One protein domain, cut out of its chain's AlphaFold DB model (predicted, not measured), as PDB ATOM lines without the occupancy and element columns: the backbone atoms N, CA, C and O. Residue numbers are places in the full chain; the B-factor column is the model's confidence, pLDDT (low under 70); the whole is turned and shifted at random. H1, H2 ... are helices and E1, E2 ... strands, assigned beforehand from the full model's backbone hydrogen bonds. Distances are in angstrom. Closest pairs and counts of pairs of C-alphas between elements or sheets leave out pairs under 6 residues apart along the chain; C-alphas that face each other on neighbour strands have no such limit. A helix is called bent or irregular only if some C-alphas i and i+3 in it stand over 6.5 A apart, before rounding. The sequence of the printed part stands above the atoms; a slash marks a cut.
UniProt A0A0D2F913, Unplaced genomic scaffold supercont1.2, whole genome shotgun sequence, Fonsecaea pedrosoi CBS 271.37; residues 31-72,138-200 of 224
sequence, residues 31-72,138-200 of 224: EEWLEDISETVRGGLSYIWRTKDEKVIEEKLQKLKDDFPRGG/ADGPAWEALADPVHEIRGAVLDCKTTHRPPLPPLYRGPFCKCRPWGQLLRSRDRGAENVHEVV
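What this domain is: This is residues 31 to 72 and 138 to 200 of the 224 residues of an uncharacterized protein of Fonsecaea pedrosoi CBS 271.37 (UniProt A0A0D2F913). What shape does the model have? A small cluster of crossed helices, H2, H3 and H4, with the short H1 near H3, makes one end, and the two-stranded hairpin E1 and E2 leads from it into a long loop, residues 166 to 195, which reaches far from the helices and folds back on itself. Residues 138 to 144, of which 141 to 144 belong to H4, stick out from the cluster. What is it built of? The printed part has 105 residues, with four named helices and then two named strands, in the order H1 H2 H3 H4 E1 E2; the sheet, order E1 - E2, is antiparallel and the class is mostly helix. It is only just loose, close to extended, with a radius of gyration of the C-alphas of 19.2 A and spans of 55 by 38 by 25 A.

How they stand to each other: How do the strands pair? E1, residues 162 to 165, and E2, residues 196 to 199, form a hairpin, antiparallel at 157 degrees; N 163 and O 198 are 2.8 A apart and N 198 and O 163 are 3.0 A apart, within hydrogen-bond range. Which helix is near the sheet? The closest C-alphas of H2, residues 38 to 48, and E2 are those of Thr 40 and Val 199, 6.3 A apart. How do the helices meet? H2 touches residues 153 to 159 of H4, residues 141 to 159, about perpendicular at 90 degrees, the closest C-alphas being those of Gly 44 and Ala 156, 4.0 A apart. H2 also touches residues 57 to 61 of H3, residues 54 to 67, at a steep tilt of 68 degrees, only just short of perpendicular, opposite ways, the closest C-alphas being those of Arg 42 and Ile 57, 6.3 A apart. H3 and H4 touch at Asp 67 and Pro 149, their closest C-alphas, 6.2 A apart. Where is H1, and are the helices' backbones whole? H1, residues 31 to 36, is close to but not clearly touching H3, with the C-alphas of Leu 34 and Lys 65 closest at 7.0 A. Every O i to N i+4 pair is within hydrogen-bond range in H1, H2 and H3, and 13 of 15 are in H4.

Where its parts are: Where do the strands lie? E1 begins with C-alpha 162 at (120.306, 142.252, 173.427), and E2 ends with C-alpha 199 at (117.750, 142.675, 177.160). How long are the helices? H4 measures 26.0 A, H3 19.7 A, H2 14.9 A and H1 8.6 A, from first to last C-alpha; H1 begins with C-alpha 31 at (98.600, 144.951, 170.649). Is H4 even? It has a kink of 31 degrees near residue 148 and is irregular, but only just: C-alphas 146 and 149 are 6.7 A apart.

The domain as a whole: How large is it? The two C-alphas farthest apart, those of Lys 55 and Lys 178, are 59.3 A apart. Where is the chain cut, and which link is long? Residues 73 to 137 are not printed, and C-alphas 72 and 138 are 18.6 A apart across the cut. The link from E1 to E2 is long, with 30 residues, among which 171 to 172 pair with 185 to 186, antiparallel. How confident is the model? The mean pLDDT of the printed part is 87.7, and residue 189 alone is under 70.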
ATOM      1  N   GLU A  31      98.354 144.814 169.211       89.41
ATOM      2  CA  GLU A  31      98.600 144.951 170.649       89.41
ATOM      3  C   GLU A  31      99.424 143.795 171.223       89.41
ATOM      4  O   GLU A  31     100.354 144.041 171.987       89.41
ATOM      5  N   GLU A  32      99.110 142.545 170.856       89.18
ATOM      6  CA  GLU A  32      99.885 141.377 171.298       89.18
ATOM      7  C   GLU A  32     101.333 141.469 170.799       89.18
ATOM      8  O   GLU A  32     102.272 141.260 171.565       89.18
ATOM      9  N   TRP A  33     101.519 141.841 169.530       87.20
ATOM     10  CA  TRP A  33     102.852 141.996 168.954       87.20
ATOM     11  C   TRP A  33     103.630 143.165 169.577       87.20
ATOM     12  O   TRP A  33     104.800 143.008 169.925       87.20
ATOM     13  N   LEU A  34     102.989 144.326 169.764       91.26
ATOM     14  CA  LEU A  34     103.607 145.488 170.411       91.26
ATOM     15  C   LEU A  34     103.989 145.195 171.867       91.26
ATOM     16  O   LEU A  34     105.001 145.706 172.354       91.26
ATOM     17  N   GLU A  35     103.200 144.390 172.576       91.92
ATOM     18  CA  GLU A  35     103.539 143.954 173.929       91.92
ATOM     19  C   GLU A  35     104.766 143.035 173.934       91.92
ATOM     20  O   GLU A  35     105.692 143.276 174.709       91.92
ATOM     21  N   ASP A  36     104.842 142.069 173.012       89.08
ATOM     22  CA  ASP A  36     105.964 141.124 172.914       89.08
ATOM     23  C   ASP A  36     107.321 141.810 172.648       89.08
ATOM     24  O   ASP A  36     108.360 141.318 173.091       89.08
ATOM     25  N   ILE A  37     107.335 142.968 171.978       90.92
ATOM     26  CA  ILE A  37     108.563 143.755 171.742       90.92
ATOM     27  C   ILE A  37     108.809 144.847 172.795       90.92
ATOM     28  O   ILE A  37     109.852 145.506 172.771       90.92
ATOM     29  N   SER A  38     107.872 145.081 173.721       93.93
ATOM     30  CA  SER A  38     107.900 146.248 174.614       93.93
ATOM     31  C   SER A  38     109.132 146.293 175.514       93.93
ATOM     32  O   SER A  38     109.675 147.370 175.743       93.93
ATOM     33  N   GLU A  39     109.614 145.152 176.014       92.80
ATOM     34  CA  GLU A  39     110.839 145.100 176.826       92.80
ATOM     35  C   GLU A  39     112.057 145.625 176.048       92.80
ATOM     36  O   GLU A  39     112.798 146.485 176.532       92.80
ATOM     37  N   THR A  40     112.217 145.178 174.804       92.60
ATOM     38  CA  THR A  40     113.287 145.631 173.912       92.60
ATOM     39  C   THR A  40     113.124 147.104 173.560       92.60
ATOM     40  O   THR A  40     114.094 147.861 173.598       92.60
ATOM     41  N   VAL A  41     111.895 147.550 173.282       94.44
ATOM     42  CA  VAL A  41     111.612 148.966 173.015       94.44
ATOM     43  C   VAL A  41     111.983 149.825 174.227       94.44
ATOM     44  O   VAL A  41     112.647 150.844 174.049       94.44
ATOM     45  N   ARG A  42     111.669 149.409 175.464       95.48
ATOM     46  CA  ARG A  42     112.096 150.121 176.689       95.48
ATOM     47  C   ARG A  42     113.617 150.240 176.775       95.48
ATOM     48  O   ARG A  42     114.128 151.331 177.042       95.48
ATOM     49  N   GLY A  43     114.345 149.152 176.510       92.76
ATOM     50  CA  GLY A  43     115.812 149.154 176.484       92.76
ATOM     51  C   GLY A  43     116.384 150.121 175.441       92.76
ATOM     52  O   GLY A  43     117.294 150.901 175.736       92.76
ATOM     53  N   GLY A  44     115.796 150.137 174.245       93.73
ATOM     54  CA  GLY A  44     116.114 151.080 173.175       93.73
ATOM     55  C   GLY A  44     115.836 152.535 173.525       93.73
ATOM     56  O   GLY A  44     116.707 153.391 173.379       93.73
ATOM     57  N   LEU A  45     114.640 152.824 174.040       94.95
ATOM     58  CA  LEU A  45     114.234 154.166 174.457       94.95
ATOM     59  C   LEU A  45     115.144 154.703 175.561       94.95
ATOM     60  O   LEU A  45     115.583 155.851 175.485       94.95
ATOM     61  N   SER A  46     115.488 153.868 176.545       94.32
ATOM     62  CA  SER A  46     116.445 154.229 177.595       94.32
ATOM     63  C   SER A  46     117.791 154.670 177.009       94.32
ATOM     64  O   SER A  46     118.354 155.682 177.441       94.32
ATOM     65  N   TYR A  47     118.284 153.967 175.984       91.45
ATOM     66  CA  TYR A  47     119.530 154.312 175.303       91.45
ATOM     67  C   TYR A  47     119.417 155.596 174.470       91.45
ATOM     68  O   TYR A  47     120.225 156.512 174.654       91.45
ATOM     69  N   ILE A  48     118.411 155.682 173.592       92.21
ATOM     70  CA  ILE A  48     118.186 156.816 172.681       92.21
ATOM     71  C   ILE A  48     118.055 158.121 173.475       92.21
ATOM     72  O   ILE A  48     118.714 159.117 173.173       92.21
ATOM     73  N   TRP A  49     117.257 158.096 174.543       90.74
ATOM     74  CA  TRP A  49     116.965 159.267 175.371       90.74
ATOM     75  C   TRP A  49     117.939 159.457 176.535       90.74
ATOM     76  O   TRP A  49     117.824 160.433 177.276       90.74
ATOM     77  N   ARG A  50     118.910 158.551 176.703       91.22
ATOM     78  CA  ARG A  50     119.917 158.588 177.778       91.22
ATOM     79  C   ARG A  50     119.290 158.771 179.163       91.22
ATOM     80  O   ARG A  50     119.825 159.497 180.003       91.22
ATOM     81  N   THR A  51     118.161 158.110 179.398       92.80
ATOM     82  CA  THR A  51     117.395 158.197 180.642       92.80
ATOM     83  C   THR A  51     117.161 156.811 181.223       92.80
ATOM     84  O   THR A  51     117.009 155.835 180.494       92.80
ATOM     85  N   LYS A  52     117.142 156.732 182.553       91.18
ATOM     86  CA  LYS A  52     116.691 155.554 183.311       91.18
ATOM     87  C   LYS A  52     115.384 155.820 184.054       91.18
ATOM     88  O   LYS A  52     114.982 155.014 184.884       91.18
ATOM     89  N   ASP A  53     114.773 156.978 183.817       94.27
ATOM     90  CA  ASP A  53     113.483 157.306 184.403       94.27
ATOM     91  C   ASP A  53     112.409 156.433 183.747       94.27
ATOM     92  O   ASP A  53     112.040 156.639 182.590       94.27
ATOM     93  N   GLU A  54     111.946 155.438 184.500       94.86
ATOM     94  CA  GLU A  54     110.926 154.481 184.080       94.86
ATOM     95  C   GLU A  54     109.633 155.179 183.655       94.86
ATOM     96  O   GLU A  54     109.027 154.784 182.664       94.86
ATOM     97  N   LYS A  55     109.252 156.273 184.326       96.63
ATOM     98  CA  LYS A  55     108.043 157.021 183.979       96.63
ATOM     99  C   LYS A  55     108.179 157.668 182.605       96.63
ATOM    100  O   LYS A  55     107.267 157.575 181.792       96.63
ATOM    101  N   VAL A  56     109.330 158.288 182.330       95.42
ATOM    102  CA  VAL A  56     109.603 158.896 181.018       95.42
ATOM    103  C   VAL A  56     109.635 157.828 179.925       95.42
ATOM    104  O   VAL A  56     109.106 158.052 178.841       95.42
ATOM    105  N   ILE A  57     110.243 156.671 180.195       96.50
ATOM    106  CA  ILE A  57     110.309 155.564 179.233       96.50
ATOM    107  C   ILE A  57     108.909 155.017 178.938       96.50
ATOM    108  O   ILE A  57     108.573 154.839 177.768       96.50
ATOM    109  N   GLU A  58     108.081 154.797 179.958       97.40
ATOM    110  CA  GLU A  58     106.739 154.237 179.784       97.40
ATOM    111  C   GLU A  58     105.790 155.221 179.087       97.40
ATOM    112  O   GLU A  58     105.051 154.827 178.190       97.40
ATOM    113  N   GLU A  59     105.865 156.521 179.402       97.37
ATOM    114  CA  GLU A  59     105.111 157.559 178.681       97.37
ATOM    115  C   GLU A  59     105.463 157.583 177.184       97.37
ATOM    116  O   GLU A  59     104.594 157.786 176.334       97.37
ATOM    117  N   LYS A  60     106.736 157.352 176.838       95.76
ATOM    118  CA  LYS A  60     107.187 157.271 175.442       95.76
ATOM    119  C   LYS A  60     106.754 155.978 174.768       95.76
ATOM    120  O   LYS A  60     106.305 156.032 173.627       95.76
ATOM    121  N   LEU A  61     106.867 154.845 175.458       96.84
ATOM    122  CA  LEU A  61     106.392 153.563 174.949       96.84
ATOM    123  C   LEU A  61     104.892 153.622 174.654       96.84
ATOM    124  O   LEU A  61     104.479 153.228 173.569       96.84
ATOM    125  N   GLN A  62     104.092 154.148 175.583       97.08
ATOM    126  CA  GLN A  62     102.650 154.261 175.390       97.08
ATOM    127  C   GLN A  62     102.322 155.159 174.200       97.08
ATOM    128  O   GLN A  62     101.522 154.771 173.357       97.08
ATOM    129  N   LYS A  63     103.005 156.305 174.069       96.53
ATOM    130  CA  LYS A  63     102.837 157.174 172.902       96.53
ATOM    131  C   LYS A  63     103.133 156.437 171.589       96.53
ATOM    132  O   LYS A  63     102.362 156.551 170.648       96.53
ATOM    133  N   LEU A  64     104.220 155.663 171.527       95.31
ATOM    134  CA  LEU A  64     104.556 154.878 170.336       95.31
ATOM    135  C   LEU A  64     103.510 153.809 170.017       95.31
ATOM    136  O   LEU A  64     103.232 153.584 168.844       95.31
ATOM    137  N   LYS A  65     102.934 153.160 171.036       94.72
ATOM    138  CA  LYS A  65     101.839 152.198 170.857       94.72
ATOM    139  C   LYS A  65     100.576 152.879 170.328       94.72
ATOM    140  O   LYS A  65      99.945 152.346 169.422       94.72
ATOM    141  N   ASP A  66     100.235 154.048 170.866       94.91
ATOM    142  CA  ASP A  66      99.048 154.811 170.470       94.91
ATOM    143  C   ASP A  66      99.166 155.361 169.037       94.91
ATOM    144  O   ASP A  66      98.187 155.356 168.289       94.91
ATOM    145  N   ASP A  67     100.367 155.804 168.654       94.51
ATOM    146  CA  ASP A  67     100.667 156.345 167.325       94.51
ATOM    147  C   ASP A  67     100.937 155.237 166.281       94.51
ATOM    148  O   ASP A  67     101.046 155.533 165.089       94.51
ATOM    149  N   PHE A  68     101.054 153.963 166.685       93.49
ATOM    150  CA  PHE A  68     101.389 152.872 165.766       93.49
ATOM    151  C   PHE A  68     100.285 152.663 164.713       93.49
ATOM    152  O   PHE A  68      99.102 152.543 165.058       93.49
ATOM    153  N   PRO A  69     100.627 152.583 163.412       92.29
ATOM    154  CA  PRO A  69      99.630 152.369 162.375       92.29
ATOM    155  C   PRO A  69      98.992 150.986 162.507       92.29
ATOM    156  O   PRO A  69      99.674 149.979 162.681       92.29
ATOM    157  N   ARG A  70      97.666 150.924 162.341       89.69
ATOM    158  CA  ARG A  70      96.937 149.648 162.355       89.69
ATOM    159  C   ARG A  70      97.471 148.703 161.279       89.69
ATOM    160  O   ARG A  70      97.648 149.103 160.123       89.69
ATOM    161  N   GLY A  71      97.672 147.445 161.656       84.15
ATOM    162  CA  GLY A  71      98.183 146.396 160.785       84.15
ATOM    163  C   GLY A  71      97.144 145.908 159.775       84.15
ATOM    164  O   GLY A  71      97.461 145.622 158.625       84.15
ATOM    165  N   GLY A  72      95.871 145.841 160.167       85.85
ATOM    166  CA  GLY A  72      94.802 145.323 159.310       85.85
ATOM    167  C   GLY A  72      94.409 146.258 158.143       85.85
ATOM    168  O   GLY A  72      94.287 147.464 158.357       85.85
ATOM    169  N   ALA A 138     101.250 156.782 148.194       92.81
ATOM    170  CA  ALA A 138     102.149 157.680 147.461       92.81
ATOM    171  C   ALA A 138     103.119 158.390 148.422       92.81
ATOM    172  O   ALA A 138     102.878 158.481 149.630       92.81
ATOM    173  N   ASP A 139     104.255 158.863 147.915       90.99
ATOM    174  CA  ASP A 139     105.149 159.690 148.729       90.99
ATOM    175  C   ASP A 139     104.466 161.006 149.144       90.99
ATOM    176  O   ASP A 139     103.806 161.673 148.344       90.99
ATOM    177  N   GLY A 140     104.620 161.387 150.414       92.27
ATOM    178  CA  GLY A 140     104.057 162.616 150.967       92.27
ATOM    179  C   GLY A 140     103.764 162.526 152.468       92.27
ATOM    180  O   GLY A 140     104.011 161.487 153.085       92.27
ATOM    181  N   PRO A 141     103.169 163.580 153.058       94.97
ATOM    182  CA  PRO A 141     102.977 163.677 154.508       94.97
ATOM    183  C   PRO A 141     102.134 162.549 155.116       94.97
ATOM    184  O   PRO A 141     102.318 162.197 156.275       94.97
ATOM    185  N   ALA A 142     101.203 161.972 154.350       93.18
ATOM    186  CA  ALA A 142     100.392 160.845 154.812       93.18
ATOM    187  C   ALA A 142     101.221 159.561 154.974       93.18
ATOM    188  O   ALA A 142     101.026 158.823 155.936       93.18
ATOM    189  N   TRP A 143     102.163 159.318 154.057       93.44
ATOM    190  CA  TRP A 143     103.096 158.200 154.163       93.44
ATOM    191  C   TRP A 143     104.076 158.403 155.320       93.44
ATOM    192  O   TRP A 143     104.299 157.472 156.083       93.44
ATOM    193  N   GLU A 144     104.619 159.611 155.476       93.58
ATOM    194  CA  GLU A 144     105.522 159.951 156.585       93.58
ATOM    195  C   GLU A 144     104.828 159.750 157.937       93.58
ATOM    196  O   GLU A 144     105.331 159.017 158.783       93.58
ATOM    197  N   ALA A 145     103.604 160.265 158.098       94.39
ATOM    198  CA  ALA A 145     102.820 160.075 159.318       94.39
ATOM    199  C   ALA A 145     102.537 158.596 159.646       94.39
ATOM    200  O   ALA A 145     102.390 158.248 160.815       94.39
ATOM    201  N   LEU A 146     102.459 157.726 158.633       93.72
ATOM    202  CA  LEU A 146     102.314 156.281 158.815       93.72
ATOM    203  C   LEU A 146     103.657 155.618 159.159       93.72
ATOM    204  O   LEU A 146     103.712 154.765 160.043       93.72
ATOM    205  N   ALA A 147     104.731 155.976 158.456       93.73
ATOM    206  CA  ALA A 147     106.029 155.317 158.555       93.73
ATOM    207  C   ALA A 147     106.850 155.761 159.776       93.73
ATOM    208  O   ALA A 147     107.612 154.954 160.311       93.73
ATOM    209  N   ASP A 148     106.700 157.004 160.233       94.37
ATOM    210  CA  ASP A 148     107.494 157.581 161.324       94.37
ATOM    211  C   ASP A 148     107.357 156.797 162.643       94.37
ATOM    212  O   ASP A 148     108.390 156.384 163.180       94.37
ATOM    213  N   PRO A 149     106.144 156.462 163.138       93.80
ATOM    214  CA  PRO A 149     106.000 155.624 164.333       93.80
ATOM    215  C   PRO A 149     106.682 154.257 164.178       93.80
ATOM    216  O   PRO A 149     107.320 153.754 165.105       93.80
ATOM    217  N   VAL A 150     106.613 153.670 162.977       93.31
ATOM    218  CA  VAL A 150     107.276 152.398 162.665       93.31
ATOM    219  C   VAL A 150     108.798 152.568 162.714       93.31
ATOM    220  O   VAL A 150     109.488 151.740 163.304       93.31
ATOM    221  N   HIS A 151     109.349 153.649 162.156       92.49
ATOM    222  CA  HIS A 151     110.778 153.961 162.245       92.49
ATOM    223  C   HIS A 151     111.251 154.208 163.682       92.49
ATOM    224  O   HIS A 151     112.348 153.765 164.026       92.49
ATOM    225  N   GLU A 152     110.449 154.859 164.526       93.86
ATOM    226  CA  GLU A 152     110.793 155.084 165.934       93.86
ATOM    227  C   GLU A 152     110.862 153.768 166.719       93.86
ATOM    228  O   GLU A 152     111.859 153.516 167.405       93.86
ATOM    229  N   ILE A 153     109.869 152.882 166.560       93.29
ATOM    230  CA  ILE A 153     109.908 151.547 167.175       93.29
ATOM    231  C   ILE A 153     111.085 150.740 166.619       93.29
ATOM    232  O   ILE A 153     111.838 150.151 167.400       93.29
ATOM    233  N   ARG A 154     111.315 150.763 165.296       90.22
ATOM    234  CA  ARG A 154     112.469 150.101 164.666       90.22
ATOM    235  C   ARG A 154     113.778 150.559 165.291       90.22
ATOM    236  O   ARG A 154     114.633 149.738 165.615       90.22
ATOM    237  N   GLY A 155     113.937 151.873 165.419       90.70
ATOM    238  CA  GLY A 155     115.111 152.503 166.005       90.70
ATOM    239  C   GLY A 155     115.330 152.020 167.431       90.70
ATOM    240  O   GLY A 155     116.415 151.538 167.741       90.70
ATOM    241  N   ALA A 156     114.286 152.045 168.265       92.81
ATOM    242  CA  ALA A 156     114.357 151.544 169.633       92.81
ATOM    243  C   ALA A 156     114.751 150.058 169.691       92.81
ATOM    244  O   ALA A 156     115.671 149.698 170.421       92.81
ATOM    245  N   VAL A 157     114.133 149.195 168.881       90.58
ATOM    246  CA  VAL A 157     114.477 147.764 168.842       90.58
ATOM    247  C   VAL A 157     115.945 147.550 168.454       90.58
ATOM    248  O   VAL A 157     116.653 146.796 169.119       90.58
ATOM    249  N   LEU A 158     116.433 148.247 167.422       86.49
ATOM    250  CA  LEU A 158     117.820 148.135 166.953       86.49
ATOM    251  C   LEU A 158     118.850 148.727 167.928       86.49
ATOM    252  O   LEU A 158     119.995 148.267 167.983       86.49
ATOM    253  N   ASP A 159     118.466 149.752 168.686       88.83
ATOM    254  CA  ASP A 159     119.328 150.391 169.678       88.83
ATOM    255  C   ASP A 159     119.269 149.752 171.065       88.83
ATOM    256  O   ASP A 159     120.082 150.076 171.940       88.83
ATOM    257  N   CYS A 160     118.387 148.783 171.268       89.73
ATOM    258  CA  CYS A 160     118.445 147.934 172.436       89.73
ATOM    259  C   CYS A 160     119.665 147.008 172.348       89.73
ATOM    260  O   CYS A 160     119.929 146.372 171.327       89.73
ATOM    261  N   LYS A 161     120.449 146.909 173.426       86.62
ATOM    262  CA  LYS A 161     121.480 145.869 173.519       86.62
ATOM    263  C   LYS A 161     120.802 144.586 173.972       86.62
ATOM    264  O   LYS A 161     120.171 144.555 175.024       86.62
ATOM    265  N   THR A 162     120.942 143.541 173.178       84.57
ATOM    266  CA  THR A 162     120.306 142.252 173.427       84.57
ATOM    267  C   THR A 162     121.346 141.148 173.320       84.57
ATOM    268  O   THR A 162     122.377 141.292 172.656       84.57
ATOM    269  N   THR A 163     121.105 140.047 174.020       83.31
ATOM    270  CA  THR A 163     121.850 138.804 173.840       83.31
ATOM    271  C   THR A 163     120.888 137.689 173.479       83.31
ATOM    272  O   THR A 163     119.820 137.578 174.076       83.31
ATOM    273  N   HIS A 164     121.295 136.845 172.534       77.50
ATOM    274  CA  HIS A 164     120.542 135.666 172.125       77.50
ATOM    275  C   HIS A 164     121.314 134.430 172.562       77.50
ATOM    276  O   HIS A 164     122.444 134.211 172.119       77.50
ATOM    277  N   ARG A 165     120.730 133.627 173.456       76.60
ATOM    278  CA  ARG A 165     121.342 132.363 173.888       76.60
ATOM    279  C   ARG A 165     120.788 131.221 173.034       76.60
ATOM    280  O   ARG A 165     119.644 130.821 173.258       76.60
ATOM    281  N   PRO A 166     121.556 130.686 172.066       72.70
ATOM    282  CA  PRO A 166     121.096 129.552 171.282       72.70
ATOM    283  C   PRO A 166     121.034 128.293 172.159       72.70
ATOM    284  O   PRO A 166     122.039 127.949 172.789       72.70
ATOM    285  N   PRO A 167     119.908 127.561 172.192       76.96
ATOM    286  CA  PRO A 167     119.783 126.341 172.996       76.96
ATOM    287  C   PRO A 167     120.611 125.173 172.437       76.96
ATOM    288  O   PRO A 167     120.944 124.238 173.161       76.96
ATOM    289  N   LEU A 168     120.949 125.211 171.144       80.89
ATOM    290  CA  LEU A 168     121.742 124.186 170.460       80.89
ATOM    291  C   LEU A 168     123.045 124.772 169.904       80.89
ATOM    292  O   LEU A 168     123.006 125.860 169.321       80.89
ATOM    293  N   PRO A 169     124.170 124.036 169.987       82.43
ATOM    294  CA  PRO A 169     125.420 124.457 169.372       82.43
ATOM    295  C   PRO A 169     125.301 124.510 167.837       82.43
ATOM    296  O   PRO A 169     124.499 123.771 167.249       82.43
ATOM    297  N   PRO A 170     126.121 125.346 167.174       81.62
ATOM    298  CA  PRO A 170     126.182 125.389 165.719       81.62
ATOM    299  C   PRO A 170     126.608 124.039 165.131       81.62
ATOM    300  O   PRO A 170     127.541 123.405 165.626       81.62
ATOM    301  N   LEU A 171     125.964 123.625 164.037       83.54
ATOM    302  CA  LEU A 171     126.413 122.490 163.232       83.54
ATOM    303  C   LEU A 171     127.119 122.998 161.978       83.54
ATOM    304  O   LEU A 171     126.565 123.776 161.205       83.54
ATOM    305  N   TYR A 172     128.330 122.509 161.743       82.89
ATOM    306  CA  TYR A 172     129.084 122.810 160.534       82.89
ATOM    307  C   TYR A 172     128.870 121.686 159.529       82.89
ATOM    308  O   TYR A 172     129.251 120.540 159.776       82.89
ATOM    309  N   ARG A 173     128.253 121.998 158.387       81.64
ATOM    310  CA  ARG A 173     128.201 121.044 157.278       81.64
ATOM    311  C   ARG A 173     129.597 120.876 156.691       81.64
ATOM    312  O   ARG A 173     130.338 121.851 156.528       81.64
ATOM    313  N   GLY A 174     129.918 119.630 156.343       82.39
ATOM    314  CA  GLY A 174     131.149 119.295 155.637       82.39
ATOM    315  C   GLY A 174     131.308 120.094 154.333       82.39
ATOM    316  O   GLY A 174     130.335 120.656 153.821       82.39
ATOM    317  N   PRO A 175     132.535 120.171 153.798       82.76
ATOM    318  CA  PRO A 175     132.819 120.919 152.579       82.76
ATOM    319  C   PRO A 175     132.015 120.374 151.390       82.76
ATOM    320  O   PRO A 175     131.974 119.166 151.165       82.76
ATOM    321  N   PHE A 176     131.404 121.265 150.601       80.38
ATOM    322  CA  PHE A 176     130.713 120.884 149.360       80.38
ATOM    323  C   PHE A 176     131.695 120.621 148.205       80.38
ATOM    324  O   PHE A 176     131.481 119.739 147.379       80.38
ATOM    325  N   CYS A 177     132.797 121.376 148.151       83.89
ATOM    326  CA  CYS A 177     133.871 121.214 147.170       83.89
ATOM    327  C   CYS A 177     135.232 121.219 147.867       83.89
ATOM    328  O   CYS A 177     135.400 121.815 148.928       83.89
ATOM    329  N   LYS A 178     136.256 120.684 147.192       82.94
ATOM    330  CA  LYS A 178     137.664 120.810 147.620       82.94
ATOM    331  C   LYS A 178     138.123 122.271 147.790       82.94
ATOM    332  O   LYS A 178     139.094 122.526 148.486       82.94
ATOM    333  N   CYS A 179     137.432 123.212 147.145       84.73
ATOM    334  CA  CYS A 179     137.732 124.642 147.127       84.73
ATOM    335  C   CYS A 179     137.195 125.442 148.328       84.73
ATOM    336  O   CYS A 179     137.599 126.584 148.537       84.73
ATOM    337  N   ARG A 180     136.275 124.870 149.109       77.38
ATOM    338  CA  ARG A 180     135.627 125.521 150.250       77.38
ATOM    339  C   ARG A 180     135.725 124.566 151.439       77.38
ATOM    340  O   ARG A 180     134.998 123.578 151.448       77.38
ATOM    341  N   PRO A 181     136.602 124.820 152.427       72.77
ATOM    342  CA  PRO A 181     136.814 123.893 153.543       72.77
ATOM    343  C   PRO A 181     135.606 123.760 154.489       72.77
ATOM    344  O   PRO A 181     135.587 122.870 155.334       72.77
ATOM    345  N   TRP A 182     134.580 124.594 154.321       70.45
ATOM    346  CA  TRP A 182     133.306 124.536 155.033       70.45
ATOM    347  C   TRP A 182     132.144 124.686 154.041       70.45
ATOM    348  O   TRP A 182     132.241 125.456 153.085       70.45
ATOM    349  N   GLY A 183     131.061 123.927 154.247       74.73
ATOM    350  CA  GLY A 183     129.853 123.993 153.419       74.73
ATOM    351  C   GLY A 183     128.919 125.121 153.854       74.73
ATOM    352  O   GLY A 183     128.804 126.134 153.174       74.73
ATOM    353  N   GLN A 184     128.266 124.951 155.007       80.38
ATOM    354  CA  GLN A 184     127.344 125.929 155.591       80.38
ATOM    355  C   GLN A 184     127.299 125.768 157.116       80.38
ATOM    356  O   GLN A 184     127.415 124.651 157.630       80.38
ATOM    357  N   LEU A 185     127.123 126.881 157.826       82.02
ATOM    358  CA  LEU A 185     126.803 126.906 159.250       82.02
ATOM    359  C   LEU A 185     125.289 126.752 159.407       82.02
ATOM    360  O   LEU A 185     124.556 127.620 158.952       82.02
ATOM    361  N   LEU A 186     124.835 125.677 160.048       81.35
ATOM    362  CA  LEU A 186     123.470 125.594 160.562       81.35
ATOM    363  C   LEU A 186     123.475 126.114 161.997       81.35
ATOM    364  O   LEU A 186     124.019 125.477 162.908       81.35
ATOM    365  N   ARG A 187     122.882 127.283 162.191       78.32
ATOM    366  CA  ARG A 187     122.663 127.894 163.499       78.32
ATOM    367  C   ARG A 187     121.547 127.156 164.241       78.32
ATOM    368  O   ARG A 187     120.830 126.325 163.689       78.32
ATOM    369  N   SER A 188     121.405 127.473 165.524       79.24
ATOM    370  CA  SER A 188     120.330 126.938 166.367       79.24
ATOM    371  C   SER A 188     118.941 127.235 165.786       79.24
ATOM    372  O   SER A 188     118.123 126.328 165.646       79.24
ATOM    373  N   ARG A 189     118.732 128.483 165.338       68.98
ATOM    374  CA  ARG A 189     117.482 128.954 164.725       68.98
ATOM    375  C   ARG A 189     117.119 128.238 163.424       68.98
ATOM    376  O   ARG A 189     115.967 127.868 163.238       68.98
ATOM    377  N   ASP A 190     118.110 127.917 162.585       77.53
ATOM    378  CA  ASP A 190     117.899 127.233 161.295       77.53
ATOM    379  C   ASP A 190     117.344 125.812 161.502       77.53
ATOM    380  O   ASP A 190     116.896 125.145 160.572       77.53
ATOM    381  N   ARG A 191     117.411 125.322 162.745       80.02
ATOM    382  CA  ARG A 191     116.918 124.020 163.183       80.02
ATOM    383  C   ARG A 191     115.614 124.123 163.984       80.02
ATOM    384  O   ARG A 191     115.239 123.145 164.624       80.02
ATOM    385  N   GLY A 192     114.954 125.282 163.959       74.79
ATOM    386  CA  GLY A 192     113.700 125.545 164.665       74.79
ATOM    387  C   GLY A 192     113.850 125.675 166.180       74.79
ATOM    388  O   GLY A 192     112.870 125.502 166.897       74.79
ATOM    389  N   ALA A 193     115.064 125.915 166.683       76.51
ATOM    390  CA  ALA A 193     115.271 126.108 168.108       76.51
ATOM    391  C   ALA A 193     115.010 127.570 168.489       76.51
ATOM    392  O   ALA A 193     115.566 128.481 167.875       76.51
ATOM    393  N   GLU A 194     114.183 127.783 169.512       72.66
ATOM    394  CA  GLU A 194     113.856 129.114 170.024       72.66
ATOM    395  C   GLU A 194     115.058 129.685 170.789       72.66
ATOM    396  O   GLU A 194     115.515 129.115 171.785       72.66
ATOM    397  N   ASN A 195     115.600 130.804 170.313       73.41
ATOM    398  CA  ASN A 195     116.640 131.526 171.039       73.41
ATOM    399  C   ASN A 195     116.019 132.237 172.247       73.41
ATOM    400  O   ASN A 195     114.963 132.853 172.131       73.41
ATOM    401  N   VAL A 196     116.712 132.227 173.387       78.66
ATOM    402  CA  VAL A 196     116.297 133.051 174.533       78.66
ATOM    403  C   VAL A 196     116.725 134.496 174.274       78.66
ATOM    404  O   VAL A 196     117.928 134.748 174.150       78.66
ATOM    405  N   HIS A 197     115.755 135.411 174.183       81.41
ATOM    406  CA  HIS A 197     115.989 136.856 174.171       81.41
ATOM    407  C   HIS A 197     116.298 137.348 175.583       81.41
ATOM    408  O   HIS A 197     115.582 137.016 176.523       81.41
ATOM    409  N   GLU A 198     117.335 138.162 175.730       83.93
ATOM    410  CA  GLU A 198     117.625 138.858 176.980       83.93
ATOM    411  C   GLU A 198     118.056 140.288 176.653       83.93
ATOM    412  O   GLU A 198     119.031 140.498 175.921       83.93
ATOM    413  N   VAL A 199     117.332 141.272 177.190       85.47
ATOM    414  CA  VAL A 199     117.750 142.675 177.160       85.47
ATOM    415  C   VAL A 199     118.881 142.856 178.164       85.47
ATOM    416  O   VAL A 199     118.773 142.488 179.331       85.47
ATOM    417  N   VAL A 200     119.988 143.440 177.715       84.65
ATOM    418  CA  VAL A 200     121.161 143.682 178.556       84.65
ATOM    419  C   VAL A 200     121.450 145.171 178.641       84.65
ATOM    420  O   VAL A 200     121.249 145.928 177.691       84.65
TER     421      VAL A 200